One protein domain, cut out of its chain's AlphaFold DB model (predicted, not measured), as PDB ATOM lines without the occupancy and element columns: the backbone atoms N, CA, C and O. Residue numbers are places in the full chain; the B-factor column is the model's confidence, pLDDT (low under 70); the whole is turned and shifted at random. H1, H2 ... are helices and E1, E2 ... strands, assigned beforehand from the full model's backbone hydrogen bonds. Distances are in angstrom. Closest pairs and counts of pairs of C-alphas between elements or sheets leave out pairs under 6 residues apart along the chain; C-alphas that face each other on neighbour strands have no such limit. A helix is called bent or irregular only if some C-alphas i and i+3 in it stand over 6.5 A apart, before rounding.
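AT A GLANCE: This is residues 5 to 121 of the 975 residues of an uncharacterized protein of Thermotogaceae bacterium (UniProt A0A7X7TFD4). A strongly curled antiparallel sheet of five strands, like part of a barrel, has one long helix, H1, packed on one face, closest to the edge strand E3 and also near the other edge strand, E7. A small two-strand ribbon, E1 and E4, packs through E4 on the bent strand E6. The printed part has 117 residues with seven named strands and one named helix, in the order E1 E2 E3 E4 E5 E6 E7 H1; the larger sheet runs E3, E2, E5, E6, E7, and the class is mixed, helices and strands. The whole is compact, with a radius of gyration of the C-alphas of 13.9 A and spans of 40 by 28 by 23 A.

HOW THE PARTS SIT: Start at E1, residues 5 to 8, and look across to its antiparallel neighbour E4, residues 51 to 55, where N 7 and O 52 are 3.0 A apart. Next find the hairpin of E2, residues 18 to 23, and E3, residues 36 to 41; N 37 and O 21 are 3.0 A apart. On the other side of E2 is antiparallel E5, residues 61 to 68, with N 65 and O 22 at 3.0 A. E5 begins a meander, each strand the antiparallel neighbour of the one before, with E6, residues 71 to 82, and E7, residues 87 to 90. Look for N 73 and O 66 at 2.8 A between E5 and E6, and for N 89 and O 80 at 2.9 A between E6 and E7. E6 bends by 65 degrees at residue 75; the closest C-alphas of E4 and E6 are those of Tyr 55 and Ala 77, 5.2 A apart. E4 and E7 are near each other, while E1 and E3 are apart. H1, residues 105 to 119, is on the five-stranded sheet at a height of 8.9 A, making two layers, a helix on one face of a sheet; its closest C-alphas to E3 are those of Val 108 and Ser 39, 5.9 A apart. In H1 every O i to N i+4 pair is within hydrogen-bond range.

IN THESE COORDINATES: Find C-alpha 5 at (80.630, 11.836, -2.886), where E1 begins its 10.5 A. E2 then covers 16.3 A, E3 14.9 A, E4 13.5 A and E5 21.2 A. E6, the longest strand, starts at C-alpha 71, (96.618, 16.148, -16.770), and covers 26.4 A; E7 covers 10.1 A. H1 runs 21.3 A to C-alpha 119 at (74.108, 32.809, -13.721).

THE WHOLE: The two C-alphas farthest apart are those of Pro 15 and Ser 84, at 42.0 A. The printed part has no cut. The long links are E2 to E3 and E7 to H1. Confidence is low, under 70, at residues 14 to 15 and 96 to 101.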
ATOM      1  N   LYS A   5      79.646  12.478  -3.760       94.25
ATOM      2  CA  LYS A   5      80.630  11.836  -2.886       94.25
ATOM      3  C   LYS A   5      81.582  12.904  -2.355       94.25
ATOM      4  O   LYS A   5      82.162  13.630  -3.152       94.25
ATOM      5  N   THR A   6      81.778  12.973  -1.043       94.25
ATOM      6  CA  THR A   6      82.789  13.854  -0.434       94.25
ATOM      7  C   THR A   6      84.005  13.041  -0.011       94.25
ATOM      8  O   THR A   6      83.866  11.919   0.477       94.25
ATOM      9  N   GLU A   7      85.197  13.588  -0.220       94.50
ATOM     10  CA  GLU A   7      86.461  12.961   0.165       94.50
ATOM     11  C   GLU A   7      87.515  14.004   0.575       94.50
ATOM     12  O   GLU A   7      87.450  15.148   0.117       94.50
ATOM     13  N   PRO A   8      88.479  13.638   1.442       92.81
ATOM     14  CA  PRO A   8      89.539  14.548   1.860       92.81
ATOM     15  C   PRO A   8      90.470  14.902   0.696       92.81
ATOM     16  O   PRO A   8      90.764  14.077  -0.170       92.81
ATOM     17  N   ILE A   9      90.978  16.134   0.701       90.94
ATOM     18  CA  ILE A   9      92.029  16.561  -0.219       90.94
ATOM     19  C   ILE A   9      93.366  16.070   0.336       90.94
ATOM     20  O   ILE A   9      93.835  16.532   1.377       90.94
ATOM     21  N   GLU A  10      93.993  15.138  -0.376       88.31
ATOM     22  CA  GLU A  10      95.313  14.608  -0.039       88.31
ATOM     23  C   GLU A  10      96.386  15.175  -0.969       88.31
ATOM     24  O   GLU A  10      96.208  15.250  -2.191       88.31
ATOM     25  N   LYS A  11      97.522  15.551  -0.372       85.81
ATOM     26  CA  LYS A  11      98.695  15.989  -1.124       85.81
ATOM     27  C   LYS A  11      99.366  14.782  -1.778       85.81
ATOM     28  O   LYS A  11      99.736  13.823  -1.101       85.81
ATOM     29  N   ILE A  12      99.563  14.846  -3.088       81.75
ATOM     30  CA  ILE A  12     100.309  13.851  -3.855       81.75
ATOM     31  C   ILE A  12     101.804  14.132  -3.697       81.75
ATOM     32  O   ILE A  12     102.258  15.275  -3.698       81.75
ATOM     33  N   ARG A  13     102.595  13.066  -3.552       72.50
ATOM     34  CA  ARG A  13     104.051  13.171  -3.468       72.50
ATOM     35  C   ARG A  13     104.619  13.645  -4.809       72.50
ATOM     36  O   ARG A  13     104.568  12.910  -5.788       72.50
ATOM     37  N   GLY A  14     105.215  14.829  -4.821       66.69
ATOM     38  CA  GLY A  14     105.875  15.415  -5.984       66.69
ATOM     39  C   GLY A  14     106.090  16.916  -5.785       66.69
ATOM     40  O   GLY A  14     105.555  17.474  -4.825       66.69
ATOM     41  N   PRO A  15     106.892  17.564  -6.641       58.00
ATOM     42  CA  PRO A  15     106.960  19.014  -6.670       58.00
ATOM     43  C   PRO A  15     105.680  19.556  -7.330       58.00
ATOM     44  O   PRO A  15     105.276  19.062  -8.381       58.00
ATOM     45  N   TRP A  16     105.059  20.573  -6.728       72.00
ATOM     46  CA  TRP A  16     103.951  21.343  -7.316       72.00
ATOM     47  C   TRP A  16     102.607  20.617  -7.447       72.00
ATOM     48  O   TRP A  16     102.050  20.471  -8.538       72.00
ATOM     49  N   ASP A  17     102.025  20.231  -6.320       86.38
ATOM     50  CA  ASP A  17     100.696  19.653  -6.259       86.38
ATOM     51  C   ASP A  17      99.591  20.700  -6.504       86.38
ATOM     52  O   ASP A  17      98.955  21.239  -5.592       86.38
ATOM     53  N   LYS A  18      99.402  21.023  -7.786       88.81
ATOM     54  CA  LYS A  18      98.435  21.997  -8.297       88.81
ATOM     55  C   LYS A  18      97.085  21.326  -8.566       88.81
ATOM     56  O   LYS A  18      97.023  20.225  -9.125       88.81
ATOM     57  N   ARG A  19      95.994  22.002  -8.205       92.19
ATOM     58  CA  ARG A  19      94.614  21.578  -8.491       92.19
ATOM     59  C   ARG A  19      93.822  22.712  -9.112       92.19
ATOM     60  O   ARG A  19      94.082  23.888  -8.861       92.19
ATOM     61  N   GLY A  20      92.838  22.347  -9.916       94.44
ATOM     62  CA  GLY A  20      91.890  23.296 -10.469       94.44
ATOM     63  C   GLY A  20      90.841  22.606 -11.313       94.44
ATOM     64  O   GLY A  20      90.471  21.460 -11.050       94.44
ATOM     65  N   PHE A  21      90.380  23.304 -12.341       95.69
ATOM     66  CA  PHE A  21      89.216  22.905 -13.117       95.69
ATOM     67  C   PHE A  21      89.549  22.860 -14.604       95.69
ATOM     68  O   PHE A  21      90.215  23.756 -15.123       95.69
ATOM     69  N   GLN A  22      89.048  21.835 -15.288       95.56
ATOM     70  CA  GLN A  22      89.153  21.682 -16.736       95.56
ATOM     71  C   GLN A  22      87.757  21.463 -17.330       95.56
ATOM     72  O   GLN A  22      87.089  20.479 -16.994       95.56
ATOM     73  N   SER A  23      87.305  22.364 -18.206       94.50
ATOM     74  CA  SER A  23      86.059  22.173 -18.950       94.50
ATOM     75  C   SER A  23      86.230  21.200 -20.106       94.50
ATOM     76  O   SER A  23      87.332  20.987 -20.620       94.50
ATOM     77  N   TYR A  24      85.102  20.640 -20.539       90.88
ATOM     78  CA  TYR A  24      85.015  20.011 -21.845       90.88
ATOM     79  C   TYR A  24      84.892  21.104 -22.905       90.88
ATOM     80  O   TYR A  24      83.871  21.787 -22.973       90.88
ATOM     81  N   GLN A  25      85.939  21.281 -23.711       87.12
ATOM     82  CA  GLN A  25      86.014  22.349 -24.714       87.12
ATOM     83  C   GLN A  25      85.816  23.741 -24.073       87.12
ATOM     84  O   GLN A  25      86.362  24.012 -23.000       87.12
ATOM     85  N   HIS A  26      85.061  24.632 -24.722       87.69
ATOM     86  CA  HIS A  26      84.806  25.993 -24.266       87.69
ATOM     87  C   HIS A  26      83.497  26.098 -23.475       87.69
ATOM     88  O   HIS A  26      82.422  25.896 -24.030       87.69
ATOM     89  N   HIS A  27      83.553  26.553 -22.224       93.50
ATOM     90  CA  HIS A  27      82.360  26.863 -21.434       93.50
ATOM     91  C   HIS A  27      82.433  28.303 -20.886       93.50
ATOM     92  O   HIS A  27      83.504  28.689 -20.418       93.50
ATOM     93  N   PRO A  28      81.336  29.095 -20.872       93.31
ATOM     94  CA  PRO A  28      81.385  30.524 -20.522       93.31
ATOM     95  C   PRO A  28      82.017  30.862 -19.163       93.31
ATOM     96  O   PRO A  28      82.722  31.861 -19.043       93.31
ATOM     97  N   ILE A  29      81.847  30.006 -18.146       95.06
ATOM     98  CA  ILE A  29      82.505  30.199 -16.835       95.06
ATOM     99  C   ILE A  29      84.050  30.190 -16.915       95.06
ATOM    100  O   ILE A  29      84.721  30.673 -16.009       95.06
ATOM    101  N   PHE A  30      84.625  29.694 -18.016       95.75
ATOM    102  CA  PHE A  30      86.063  29.671 -18.308       95.75
ATOM    103  C   PHE A  30      86.501  30.749 -19.317       95.75
ATOM    104  O   PHE A  30      87.615  30.682 -19.840       95.75
ATOM    105  N   ASN A  31      85.668  31.754 -19.607       94.38
ATOM    106  CA  ASN A  31      86.023  32.845 -20.518       94.38
ATOM    107  C   ASN A  31      87.296  33.585 -20.056       94.38
ATOM    108  O   ASN A  31      87.350  34.156 -18.962       94.38
ATOM    109  N   GLY A  32      88.320  33.610 -20.916       93.31
ATOM    110  CA  GLY A  32      89.643  34.171 -20.601       93.31
ATOM    111  C   GLY A  32      90.539  33.263 -19.746       93.31
ATOM    112  O   GLY A  32      91.600  33.700 -19.320       93.31
ATOM    113  N   LEU A  33      90.117  32.020 -19.499       95.38
ATOM    114  CA  LEU A  33      90.857  30.991 -18.759       95.38
ATOM    115  C   LEU A  33      91.178  29.782 -19.649       95.38
ATOM    116  O   LEU A  33      91.445  28.702 -19.139       95.38
ATOM    117  N   HIS A  34      91.093  29.938 -20.974       93.62
ATOM    118  CA  HIS A  34      91.528  28.945 -21.969       93.62
ATOM    119  C   HIS A  34      90.979  27.521 -21.743       93.62
ATOM    120  O   HIS A  34      91.667  26.530 -21.967       93.62
ATOM    121  N   GLY A  35      89.730  27.413 -21.273       91.12
ATOM    122  CA  GLY A  35      89.060  26.134 -20.999       91.12
ATOM    123  C   GLY A  35      89.502  25.425 -19.710       91.12
ATOM    124  O   GLY A  35      88.994  24.354 -19.391       91.12
ATOM    125  N   GLY A  36      90.424  25.990 -18.933       93.06
ATOM    126  CA  GLY A  36      90.825  25.419 -17.652       93.06
ATOM    127  C   GLY A  36      91.969  26.170 -16.987       93.06
ATOM    128  O   GLY A  36      92.842  26.725 -17.643       93.06
ATOM    129  N   PHE A  37      91.993  26.156 -15.657       94.12
ATOM    130  CA  PHE A  37      92.997  26.867 -14.866       94.12
ATOM    131  C   PHE A  37      93.288  26.127 -13.561       94.12
ATOM    132  O   PHE A  37      92.489  25.299 -13.112       94.12
ATOM    133  N   TYR A  38      94.432  26.422 -12.943       93.00
ATOM    134  CA  TYR A  38      94.703  25.999 -11.571       93.00
ATOM    135  C   TYR A  38      94.153  27.042 -10.611       93.00
ATOM    136  O   TYR A  38      94.372  28.232 -10.802       93.00
ATOM    137  N   SER A  39      93.454  26.592  -9.579       91.88
ATOM    138  CA  SER A  39      92.908  27.456  -8.536       91.88
ATOM    139  C   SER A  39      93.657  27.311  -7.219       91.88
ATOM    140  O   SER A  39      93.524  28.182  -6.360       91.88
ATOM    141  N   VAL A  40      94.443  26.237  -7.046       89.19
ATOM    142  CA  VAL A  40      95.230  25.991  -5.836       89.19
ATOM    143  C   VAL A  40      96.564  25.300  -6.071       89.19
ATOM    144  O   VAL A  40      96.703  24.441  -6.938       89.19
ATOM    145  N   LEU A  41      97.551  25.699  -5.269       87.94
ATOM    146  CA  LEU A  41      98.838  25.037  -5.097       87.94
ATOM    147  C   LEU A  41      98.908  24.522  -3.655       87.94
ATOM    148  O   LEU A  41      99.032  25.314  -2.727       87.94
ATOM    149  N   LEU A  42      98.809  23.207  -3.451       86.75
ATOM    150  CA  LEU A  42      98.782  22.638  -2.098       86.75
ATOM    151  C   LEU A  42     100.132  22.767  -1.379       86.75
ATOM    152  O   LEU A  42     100.170  22.735  -0.156       86.75
ATOM    153  N   ASP A  43     101.240  22.948  -2.106       80.81
ATOM    154  CA  ASP A  43     102.575  23.146  -1.523       80.81
ATOM    155  C   ASP A  43     102.719  24.395  -0.666       80.81
ATOM    156  O   ASP A  43     103.588  24.424   0.200       80.81
ATOM    157  N   VAL A  44     101.875  25.399  -0.895       79.75
ATOM    158  CA  VAL A  44     101.892  26.644  -0.123       79.75
ATOM    159  C   VAL A  44     100.811  26.673   0.955       79.75
ATOM    160  O   VAL A  44     100.673  27.680   1.640       79.75
ATOM    161  N   LEU A  45     100.019  25.607   1.116       80.88
ATOM    162  CA  LEU A  45      98.974  25.502   2.136       80.88
ATOM    163  C   LEU A  45      99.420  24.618   3.307       80.88
ATOM    164  O   LEU A  45     100.176  23.665   3.128       80.88
ATOM    165  N   ASP A  46      98.892  24.900   4.498       82.94
ATOM    166  CA  ASP A  46      99.090  24.061   5.682       82.94
ATOM    167  C   ASP A  46      97.966  23.009   5.779       82.94
ATOM    168  O   ASP A  46      96.796  23.351   5.584       82.94
ATOM    169  N   PRO A  47      98.267  21.730   6.081       83.44
ATOM    170  CA  PRO A  47      97.233  20.722   6.310       83.44
ATOM    171  C   PRO A  47      96.437  21.005   7.605       83.44
ATOM    172  O   PRO A  47      97.006  21.524   8.568       83.44
ATOM    173  N   PRO A  48      95.154  20.591   7.698       86.81
ATOM    174  CA  PRO A  48      94.399  19.808   6.716       86.81
ATOM    175  C   PRO A  48      93.907  20.654   5.533       86.81
ATOM    176  O   PRO A  48      93.398  21.755   5.710       86.81
ATOM    177  N   TYR A  49      93.983  20.097   4.323       88.06
ATOM    178  CA  TYR A  49      93.627  20.817   3.094       88.06
ATOM    179  C   TYR A  49      92.110  20.923   2.853       88.06
ATOM    180  O   TYR A  49      91.689  21.594   1.917       88.06
ATOM    181  N   GLY A  50      91.275  20.295   3.684       89.62
ATOM    182  CA  GLY A  50      89.816  20.282   3.540       89.62
ATOM    183  C   GLY A  50      89.295  19.088   2.736       89.62
ATOM    184  O   GLY A  50      89.977  18.074   2.590       89.62
ATOM    185  N   GLU A  51      88.066  19.208   2.240       92.62
ATOM    186  CA  GLU A  51      87.351  18.160   1.507       92.62
ATOM    187  C   GLU A  51      86.898  18.663   0.132       92.62
ATOM    188  O   GLU A  51      86.733  19.865  -0.088       92.62
ATOM    189  N   VAL A  52      86.680  17.732  -0.793       94.44
ATOM    190  CA  VAL A  52      86.126  17.995  -2.121       94.44
ATOM    191  C   VAL A  52      84.888  17.136  -2.354       94.44
ATOM    192  O   VAL A  52      84.874  15.942  -2.051       94.44
ATOM    193  N   SER A  53      83.838  17.746  -2.894       95.88
ATOM    194  CA  SER A  53      82.605  17.081  -3.306       95.88
ATOM    195  C   SER A  53      82.631  16.784  -4.803       95.88
ATOM    196  O   SER A  53      82.808  17.677  -5.628       95.88
ATOM    197  N   LEU A  54      82.428  15.520  -5.156       95.50
ATOM    198  CA  LEU A  54      82.434  15.006  -6.519       95.50
ATOM    199  C   LEU A  54      81.031  14.569  -6.922       95.50
ATOM    200  O   LEU A  54      80.348  13.880  -6.162       95.50
ATOM    201  N   TYR A  55      80.616  14.917  -8.134       95.19
ATOM    202  CA  TYR A  55      79.361  14.425  -8.688       95.19
ATOM    203  C   TYR A  55      79.497  12.982  -9.185       95.19
ATOM    204  O   TYR A  55      80.414  12.653  -9.934       95.19
ATOM    205  N   CYS A  56      78.559  12.123  -8.788       92.44
ATOM    206  CA  CYS A  56      78.481  10.716  -9.201       92.44
ATOM    207  C   CYS A  56      77.087  10.334  -9.740       92.44
ATOM    208  O   CYS A  56      76.802   9.156  -9.948       92.44
ATOM    209  N   GLY A  57      76.190  11.311  -9.921       90.19
ATOM    210  CA  GLY A  57      74.833  11.093 -10.430       90.19
ATOM    211  C   GLY A  57      74.728  11.114 -11.963       90.19
ATOM    212  O   GLY A  57      75.725  11.194 -12.670       90.19
ATOM    213  N   LYS A  58      73.487  11.064 -12.474       88.19
ATOM    214  CA  LYS A  58      73.157  11.126 -13.918       88.19
ATOM    215  C   LYS A  58      72.181  12.248 -14.306       88.19
ATOM    216  O   LYS A  58      71.813  12.380 -15.464       88.19
ATOM    217  N   ASN A  59      71.727  13.034 -13.332       89.44
ATOM    218  CA  ASN A  59      70.667  14.037 -13.501       89.44
ATOM    219  C   ASN A  59      71.201  15.463 -13.740       89.44
ATOM    220  O   ASN A  59      70.408  16.375 -13.942       89.44
ATOM    221  N   ALA A  60      72.517  15.668 -13.669       91.69
ATOM    222  CA  ALA A  60      73.178  16.951 -13.880       91.69
ATOM    223  C   ALA A  60      74.143  16.862 -15.063       91.69
ATOM    224  O   ALA A  60      74.685  15.794 -15.357       91.69
ATOM    225  N   LYS A  61      74.399  18.000 -15.710       92.31
ATOM    226  CA  LYS A  61      75.441  18.121 -16.733       92.31
ATOM    227  C   LYS A  61      76.783  18.376 -16.056       92.31
ATOM    228  O   LYS A  61      76.897  19.313 -15.269       92.31
ATOM    229  N   VAL A  62      77.802  17.575 -16.370       94.62
ATOM    230  CA  VAL A  62      79.165  17.777 -15.853       94.62
ATOM    231  C   VAL A  62      79.873  18.834 -16.693       94.62
ATOM    232  O   VAL A  62      80.169  18.618 -17.865       94.62
ATOM    233  N   ILE A  63      80.160  19.983 -16.093       95.31
ATOM    234  CA  ILE A  63      80.797  21.118 -16.765       95.31
ATOM    235  C   ILE A  63      82.318  20.993 -16.717       95.31
ATOM    236  O   ILE A  63      82.985  21.171 -17.736       95.31
ATOM    237  N   ALA A  64      82.874  20.674 -15.544       96.00
ATOM    238  CA  ALA A  64      84.316  20.591 -15.362       96.00
ATOM    239  C   ALA A  64      84.735  19.473 -14.414       96.00
ATOM    240  O   ALA A  64      84.020  19.099 -13.478       96.00
ATOM    241  N   VAL A  65      85.943  18.985 -14.657       95.56
ATOM    242  CA  VAL A  65      86.590  17.912 -13.904       95.56
ATOM    243  C   VAL A  65      87.864  18.430 -13.249       95.56
ATOM    244  O   VAL A  65      88.325  19.536 -13.546       95.56
ATOM    245  N   GLU A  66      88.427  17.643 -12.338       94.56
ATOM    246  CA  GLU A  66      89.668  18.003 -11.657       94.56
ATOM    247  C   GLU A  66      90.846  18.082 -12.627       94.56
ATOM    248  O   GLU A  66      91.203  17.094 -13.263       94.56
ATOM    249  N   LYS A  67      91.476  19.257 -12.699       93.12
ATOM    250  CA  LYS A  67      92.760  19.469 -13.375       93.12
ATOM    251  C   LYS A  67      93.895  19.200 -12.388       93.12
ATOM    252  O   LYS A  67      93.860  19.712 -11.265       93.12
ATOM    253  N   ARG A  68      94.900  18.422 -12.795       89.00
ATOM    254  CA  ARG A  68      96.079  18.073 -11.988       89.00
ATOM    255  C   ARG A  68      97.333  18.207 -12.825       89.00
ATOM    256  O   ARG A  68      97.580  17.357 -13.674       89.00
ATOM    257  N   PHE A  69      98.147  19.224 -12.542       84.94
ATOM    258  CA  PHE A  69      99.335  19.499 -13.352       84.94
ATOM    259  C   PHE A  69      98.980  19.403 -14.862       84.94
ATOM    260  O   PHE A  69      97.895  19.825 -15.268       84.94
ATOM    261  N   ILE A  70      99.825  18.786 -15.680       84.81
ATOM    262  CA  ILE A  70      99.622  18.585 -17.124       84.81
ATOM    263  C   ILE A  70      98.513  17.581 -17.514       84.81
ATOM    264  O   ILE A  70      98.423  17.199 -18.677       84.81
ATOM    265  N   ASP A  71      97.668  17.151 -16.573       87.12
ATOM    266  CA  ASP A  71      96.618  16.148 -16.770       87.12
ATOM    267  C   ASP A  71      95.259  16.605 -16.199       87.12
ATOM    268  O   ASP A  71      95.127  17.636 -15.527       87.12
ATOM    269  N   TYR A  72      94.215  15.822 -16.455       90.38
ATOM    270  CA  TYR A  72      92.909  15.969 -15.828       90.38
ATOM    271  C   TYR A  72      92.320  14.603 -15.467       90.38
ATOM    272  O   TYR A  72      92.656  13.571 -16.035       90.38
ATOM    273  N   VAL A  73      91.401  14.582 -14.504       90.88
ATOM    274  CA  VAL A  73      90.812  13.341 -13.999       90.88
ATOM    275  C   VAL A  73      89.312  13.348 -14.254       90.88
ATOM    276  O   VAL A  73      88.531  13.802 -13.419       90.88
ATOM    277  N   ARG A  74      88.894  12.817 -15.411       89.38
ATOM    278  CA  ARG A  74      87.488  12.832 -15.859       89.38
ATOM    279  C   ARG A  74      86.498  12.258 -14.845       89.38
ATOM    280  O   ARG A  74      85.394  12.771 -14.704       89.38
ATOM    281  N   SER A  75      86.896  11.217 -14.113       90.00
ATOM    282  CA  SER A  75      86.065  10.572 -13.084       90.00
ATOM    283  C   SER A  75      85.793  11.455 -11.860       90.00
ATOM    284  O   SER A  75      84.981  11.097 -11.009       90.00
ATOM    285  N   ARG A  76      86.456  12.610 -11.756       93.56
ATOM    286  CA  ARG A  76      86.331  13.562 -10.653       93.56
ATOM    287  C   ARG A  76      85.599  14.809 -11.135       93.56
ATOM    288  O   ARG A  76      86.202  15.857 -11.354       93.56
ATOM    289  N   ALA A  77      84.290  14.671 -11.330       95.12
ATOM    290  CA  ALA A  77      83.406  15.761 -11.729       95.12
ATOM    291  C   ALA A  77      83.257  16.787 -10.592       95.12
ATOM    292  O   ALA A  77      82.637  16.496  -9.569       95.12
ATOM    293  N   LEU A  78      83.832  17.978 -10.779       95.88
ATOM    294  CA  LEU A  78      83.906  19.037  -9.763       95.88
ATOM    295  C   LEU A  78      82.871  20.136  -9.947       95.88
ATOM    296  O   LEU A  78      82.477  20.769  -8.973       95.88
ATOM    297  N   ILE A  79      82.481  20.405 -11.189       96.69
ATOM    298  CA  ILE A  79      81.485  21.422 -11.500       96.69
ATOM    299  C   ILE A  79      80.386  20.751 -12.294       96.69
ATOM    300  O   ILE A  79      80.647  20.147 -13.337       96.69
ATOM    301  N   TRP A  80      79.162  20.865 -11.803       95.88
ATOM    302  CA  TRP A  80      77.983  20.335 -12.467       95.88
ATOM    303  C   TRP A  80      76.817  21.304 -12.339       95.88
ATOM    304  O   TRP A  80      76.753  22.115 -11.415       95.88
ATOM    305  N   GLU A  81      75.888  21.206 -13.279       93.50
ATOM    306  CA  GLU A  81      74.707  22.052 -13.319       93.50
ATOM    307  C   GLU A  81      73.435  21.227 -13.459       93.50
ATOM    308  O   GLU A  81      73.382  20.256 -14.219       93.50
ATOM    309  N   TYR A  82      72.407  21.663 -12.737       91.94
ATOM    310  CA  TYR A  82      71.020  21.244 -12.875       91.94
ATOM    311  C   TYR A  82      70.280  22.311 -13.699       91.94
ATOM    312  O   TYR A  82      69.879  23.339 -13.139       91.94
ATOM    313  N   PRO A  83      70.157  22.145 -15.035       83.25
ATOM    314  CA  PRO A  83      69.735  23.239 -15.910       83.25
ATOM    315  C   PRO A  83      68.277  23.652 -15.684       83.25
ATOM    316  O   PRO A  83      67.957  24.837 -15.749       83.25
ATOM    317  N   SER A  84      67.400  22.689 -15.384       84.56
ATOM    318  CA  SER A  84      65.973  22.938 -15.133       84.56
ATOM    319  C   SER A  84      65.755  23.763 -13.862       84.56
ATOM    320  O   SER A  84      64.832  24.568 -13.782       84.56
ATOM    321  N   GLU A  85      66.626  23.577 -12.877       85.81
ATOM    322  CA  GLU A  85      66.592  24.206 -11.564       85.81
ATOM    323  C   GLU A  85      67.431  25.491 -11.504       85.81
ATOM    324  O   GLU A  85      67.328  26.234 -10.530       85.81
ATOM    325  N   LYS A  86      68.247  25.764 -12.535       85.88
ATOM    326  CA  LYS A  86      69.251  26.844 -12.567       85.88
ATOM    327  C   LYS A  86      70.201  26.806 -11.366       85.88
ATOM    328  O   LYS A  86      70.496  27.836 -10.760       85.88
ATOM    329  N   ILE A  87      70.675  25.612 -11.008       91.50
ATOM    330  CA  ILE A  87      71.624  25.421  -9.906       91.50
ATOM    331  C   ILE A  87      72.976  24.998 -10.476       91.50
ATOM    332  O   ILE A  87      73.099  23.902 -11.022       91.50
ATOM    333  N   LEU A  88      73.989  25.843 -10.285       94.06
ATOM    334  CA  LEU A  88      75.395  25.523 -10.531       94.06
ATOM    335  C   LEU A  88      76.063  25.115  -9.214       94.06
ATOM    336  O   LEU A  88      75.979  25.833  -8.218       94.06
ATOM    337  N   CYS A  89      76.747  23.976  -9.209       95.69
ATOM    338  CA  CYS A  89      77.490  23.479  -8.058       95.69
ATOM    339  C   CYS A  89      78.993  23.482  -8.354       95.69
ATOM    340  O   CYS A  89      79.411  23.002  -9.405       95.69
ATOM    341  N   VAL A  90      79.796  23.973  -7.405       95.56
ATOM    342  CA  VAL A  90      81.265  23.903  -7.437       95.56
ATOM    343  C   VAL A  90      81.738  23.129  -6.211       95.56
ATOM    344  O   VAL A  90      81.499  23.542  -5.080       95.56
ATOM    345  N   GLY A  91      82.371  21.984  -6.444       93.25
ATOM    346  CA  GLY A  91      82.629  20.970  -5.424       93.25
ATOM    347  C   GLY A  91      83.835  21.201  -4.511       93.25
ATOM    348  O   GLY A  91      83.968  20.490  -3.520       93.25
ATOM    349  N   GLY A  92      84.729  22.151  -4.805       91.81
ATOM    350  CA  GLY A  92      85.921  22.410  -3.983       91.81
ATOM    351  C   GLY A  92      86.964  23.294  -4.671       91.81
ATOM    352  O   GLY A  92      86.646  23.973  -5.639       91.81
ATOM    353  N   PHE A  93      88.203  23.288  -4.159       91.06
ATOM    354  CA  PHE A  93      89.382  24.015  -4.683       91.06
ATOM    355  C   PHE A  93      89.249  25.539  -4.847       91.06
ATOM    356  O   PHE A  93      90.025  26.153  -5.579       91.06
ATOM    357  N   LEU A  94      88.306  26.172  -4.147       87.50
ATOM    358  CA  LEU A  94      88.173  27.627  -4.078       87.50
ATOM    359  C   LEU A  94      88.499  28.104  -2.661       87.50
ATOM    360  O   LEU A  94      87.614  28.206  -1.813       87.50
ATOM    361  N   TYR A  95      89.771  28.397  -2.405       79.06
ATOM    362  CA  TYR A  95      90.214  28.944  -1.122       79.06
ATOM    363  C   TYR A  95      90.076  30.475  -1.123       79.06
ATOM    364  O   TYR A  95      90.388  31.107  -2.134       79.06
ATOM    365  N   PRO A  96      89.616  31.097  -0.022       66.25
ATOM    366  CA  PRO A  96      89.651  32.546   0.164       66.25
ATOM    367  C   PRO A  96      91.046  32.984   0.652       66.25
ATOM    368  O   PRO A  96      91.168  33.618   1.699       66.25
ATOM    369  N   GLU A  97      92.107  32.551  -0.032       68.06
ATOM    370  CA  GLU A  97      93.481  32.814   0.402       68.06
ATOM    371  C   GLU A  97      93.827  34.299   0.218       68.06
ATOM    372  O   GLU A  97      93.581  34.863  -0.841       68.06
ATOM    373  N   THR A  98      94.386  34.919   1.261       63.56
ATOM    374  CA  THR A  98      94.769  36.349   1.289       63.56
ATOM    375  C   THR A  98      96.282  36.541   1.386       63.56
ATOM    376  O   THR A  98      96.771  37.665   1.532       63.56
ATOM    377  N   ARG A  99      97.052  35.444   1.329       68.94
ATOM    378  CA  ARG A  99      98.513  35.496   1.267       68.94
ATOM    379  C   ARG A  99      98.958  36.334   0.073       68.94
ATOM    380  O   ARG A  99      98.565  36.100  -1.068       68.94
ATOM    381  N   ARG A 100      99.849  37.280   0.360       63.97
ATOM    382  CA  ARG A 100     100.522  38.101  -0.641       63.97
ATOM    383  C   ARG A 100     101.226  37.177  -1.649       63.97
ATOM    384  O   ARG A 100     101.980  36.306  -1.225       63.97
ATOM    385  N   HIS A 101     100.997  37.391  -2.946       67.50
ATOM    386  CA  HIS A 101     101.591  36.627  -4.059       67.50
ATOM    387  C   HIS A 101     101.053  35.196  -4.260       67.50
ATOM    388  O   HIS A 101     101.772  34.324  -4.749       67.50
ATOM    389  N   TYR A 102      99.786  34.931  -3.927       80.12
ATOM    390  CA  TYR A 102      99.156  33.669  -4.311       80.12
ATOM    391  C   TYR A 102      99.082  33.532  -5.850       80.12
ATOM    392  O   TYR A 102      98.485  34.384  -6.510       80.12
ATOM    393  N   PRO A 103      99.637  32.461  -6.455       81.12
ATOM    394  CA  PRO A 103      99.903  32.424  -7.898       81.12
ATOM    395  C   PRO A 103      98.648  32.374  -8.782       81.12
ATOM    396  O   PRO A 103      98.753  32.583  -9.986       81.12
ATOM    397  N   TYR A 104      97.472  32.084  -8.215       89.12
ATOM    398  CA  TYR A 104      96.233  31.875  -8.975       89.12
ATOM    399  C   TYR A 104      95.102  32.840  -8.615       89.12
ATOM    400  O   TYR A 104      93.973  32.640  -9.063       89.12
ATOM    401  N   GLU A 105      95.375  33.877  -7.820       89.00
ATOM    402  CA  GLU A 105      94.358  34.821  -7.333       89.00
ATOM    403  C   GLU A 105      93.576  35.451  -8.495       89.00
ATOM    404  O   GLU A 105      92.362  35.273  -8.590       89.00
ATOM    405  N   THR A 106      94.281  36.044  -9.463       91.75
ATOM    406  CA  THR A 106      93.683  36.665 -10.659       91.75
ATOM    407  C   THR A 106      92.804  35.698 -11.462       91.75
ATOM    408  O   THR A 106      91.760  36.084 -11.992       91.75
ATOM    409  N   LEU A 107      93.198  34.424 -11.557       93.88
ATOM    410  CA  LEU A 107      92.436  33.410 -12.291       93.88
ATOM    411  C   LEU A 107      91.153  33.032 -11.548       93.88
ATOM    412  O   LEU A 107      90.091  32.913 -12.158       93.88
ATOM    413  N   VAL A 108      91.244  32.874 -10.225       93.69
ATOM    414  CA  VAL A 108      90.101  32.578  -9.354       93.69
ATOM    415  C   VAL A 108      89.103  33.736  -9.353       93.69
ATOM    416  O   VAL A 108      87.899  33.493  -9.429       93.69
ATOM    417  N   GLU A 109      89.568  34.984  -9.307       93.19
ATOM    418  CA  GLU A 109      88.709  36.170  -9.399       93.19
ATOM    419  C   GLU A 109      87.982  36.242 -10.741       93.19
ATOM    420  O   GLU A 109      86.763  36.420 -10.777       93.19
ATOM    421  N   ARG A 110      88.701  36.016 -11.850       95.69
ATOM    422  CA  ARG A 110      88.078  35.953 -13.175       95.69
ATOM    423  C   ARG A 110      87.021  34.857 -13.247       95.69
ATOM    424  O   ARG A 110      85.936  35.090 -13.769       95.69
ATOM    425  N   PHE A 111      87.327  33.676 -12.723       96.06
ATOM    426  CA  PHE A 111      86.395  32.555 -12.691       96.06
ATOM    427  C   PHE A 111      85.121  32.886 -11.900       96.06
ATOM    428  O   PHE A 111      84.021  32.595 -12.365       96.06
ATOM    429  N   ARG A 112      85.249  33.548 -10.741       94.25
ATOM    430  CA  ARG A 112      84.103  34.015  -9.941       94.25
ATOM    431  C   ARG A 112      83.242  35.015 -10.714       94.25
ATOM    432  O   ARG A 112      82.034  34.818 -10.785       94.25
ATOM    433  N   ALA A 113      83.857  36.013 -11.349       95.44
ATOM    434  CA  ALA A 113      83.141  36.988 -12.174       95.44
ATOM    435  C   ALA A 113      82.400  36.317 -13.345       95.44
ATOM    436  O   ALA A 113      81.225  36.584 -13.579       95.44
ATOM    437  N   ASN A 114      83.047  35.367 -14.028       96.25
ATOM    438  CA  ASN A 114      82.403  34.622 -15.106       96.25
ATOM    439  C   ASN A 114      81.205  33.790 -14.609       96.25
ATOM    440  O   ASN A 114      80.244  33.614 -15.355       96.25
ATOM    441  N   ILE A 115      81.254  33.246 -13.384       94.69
ATOM    442  CA  ILE A 115      80.104  32.556 -12.778       94.69
ATOM    443  C   ILE A 115      78.954  33.538 -12.557       94.69
ATOM    444  O   ILE A 115      77.822  33.207 -12.899       94.69
ATOM    445  N   GLU A 116      79.224  34.725 -12.008       92.81
ATOM    446  CA  GLU A 116      78.196  35.749 -11.790       92.81
ATOM    447  C   GLU A 116      77.485  36.101 -13.102       92.81
ATOM    448  O   GLU A 116      76.259  35.997 -13.177       92.81
ATOM    449  N   ASP A 117      78.247  36.382 -14.162       92.38
ATOM    450  CA  ASP A 117      77.708  36.653 -15.499       92.38
ATOM    451  C   ASP A 117      76.925  35.452 -16.060       92.38
ATOM    452  O   ASP A 117      75.814  35.593 -16.576       92.38
ATOM    453  N   TYR A 118      77.469  34.239 -15.924       91.88
ATOM    454  CA  TYR A 118      76.847  33.010 -16.419       91.88
ATOM    455  C   TYR A 118      75.513  32.698 -15.735       91.88
ATOM    456  O   TYR A 118      74.607  32.160 -16.374       91.88
ATOM    457  N   MET A 119      75.359  33.031 -14.453       89.56
ATOM    458  CA  MET A 119      74.108  32.809 -13.721       89.56
ATOM    459  C   MET A 119      72.996  33.793 -14.127       89.56
ATOM    460  O   MET A 119      71.824  33.530 -13.847       89.56
ATOM    461  N   LEU A 120      73.331  34.878 -14.835       88.50
ATOM    462  CA  LEU A 120      72.373  35.847 -15.381       88.50
ATOM    463  C   LEU A 120      71.840  35.472 -16.777       88.50
ATOM    464  O   LEU A 120      70.938  36.143 -17.285       88.50
ATOM    465  N   ARG A 121      72.362  34.409 -17.403       81.81
ATOM    466  CA  ARG A 121      72.021  34.020 -18.783       81.81
ATOM    467  C   ARG A 121      70.591  33.491 -18.961       81.81
ATOM    468  O   ARG A 121      69.913  33.067 -18.016       81.81
TER     469      ARG A 121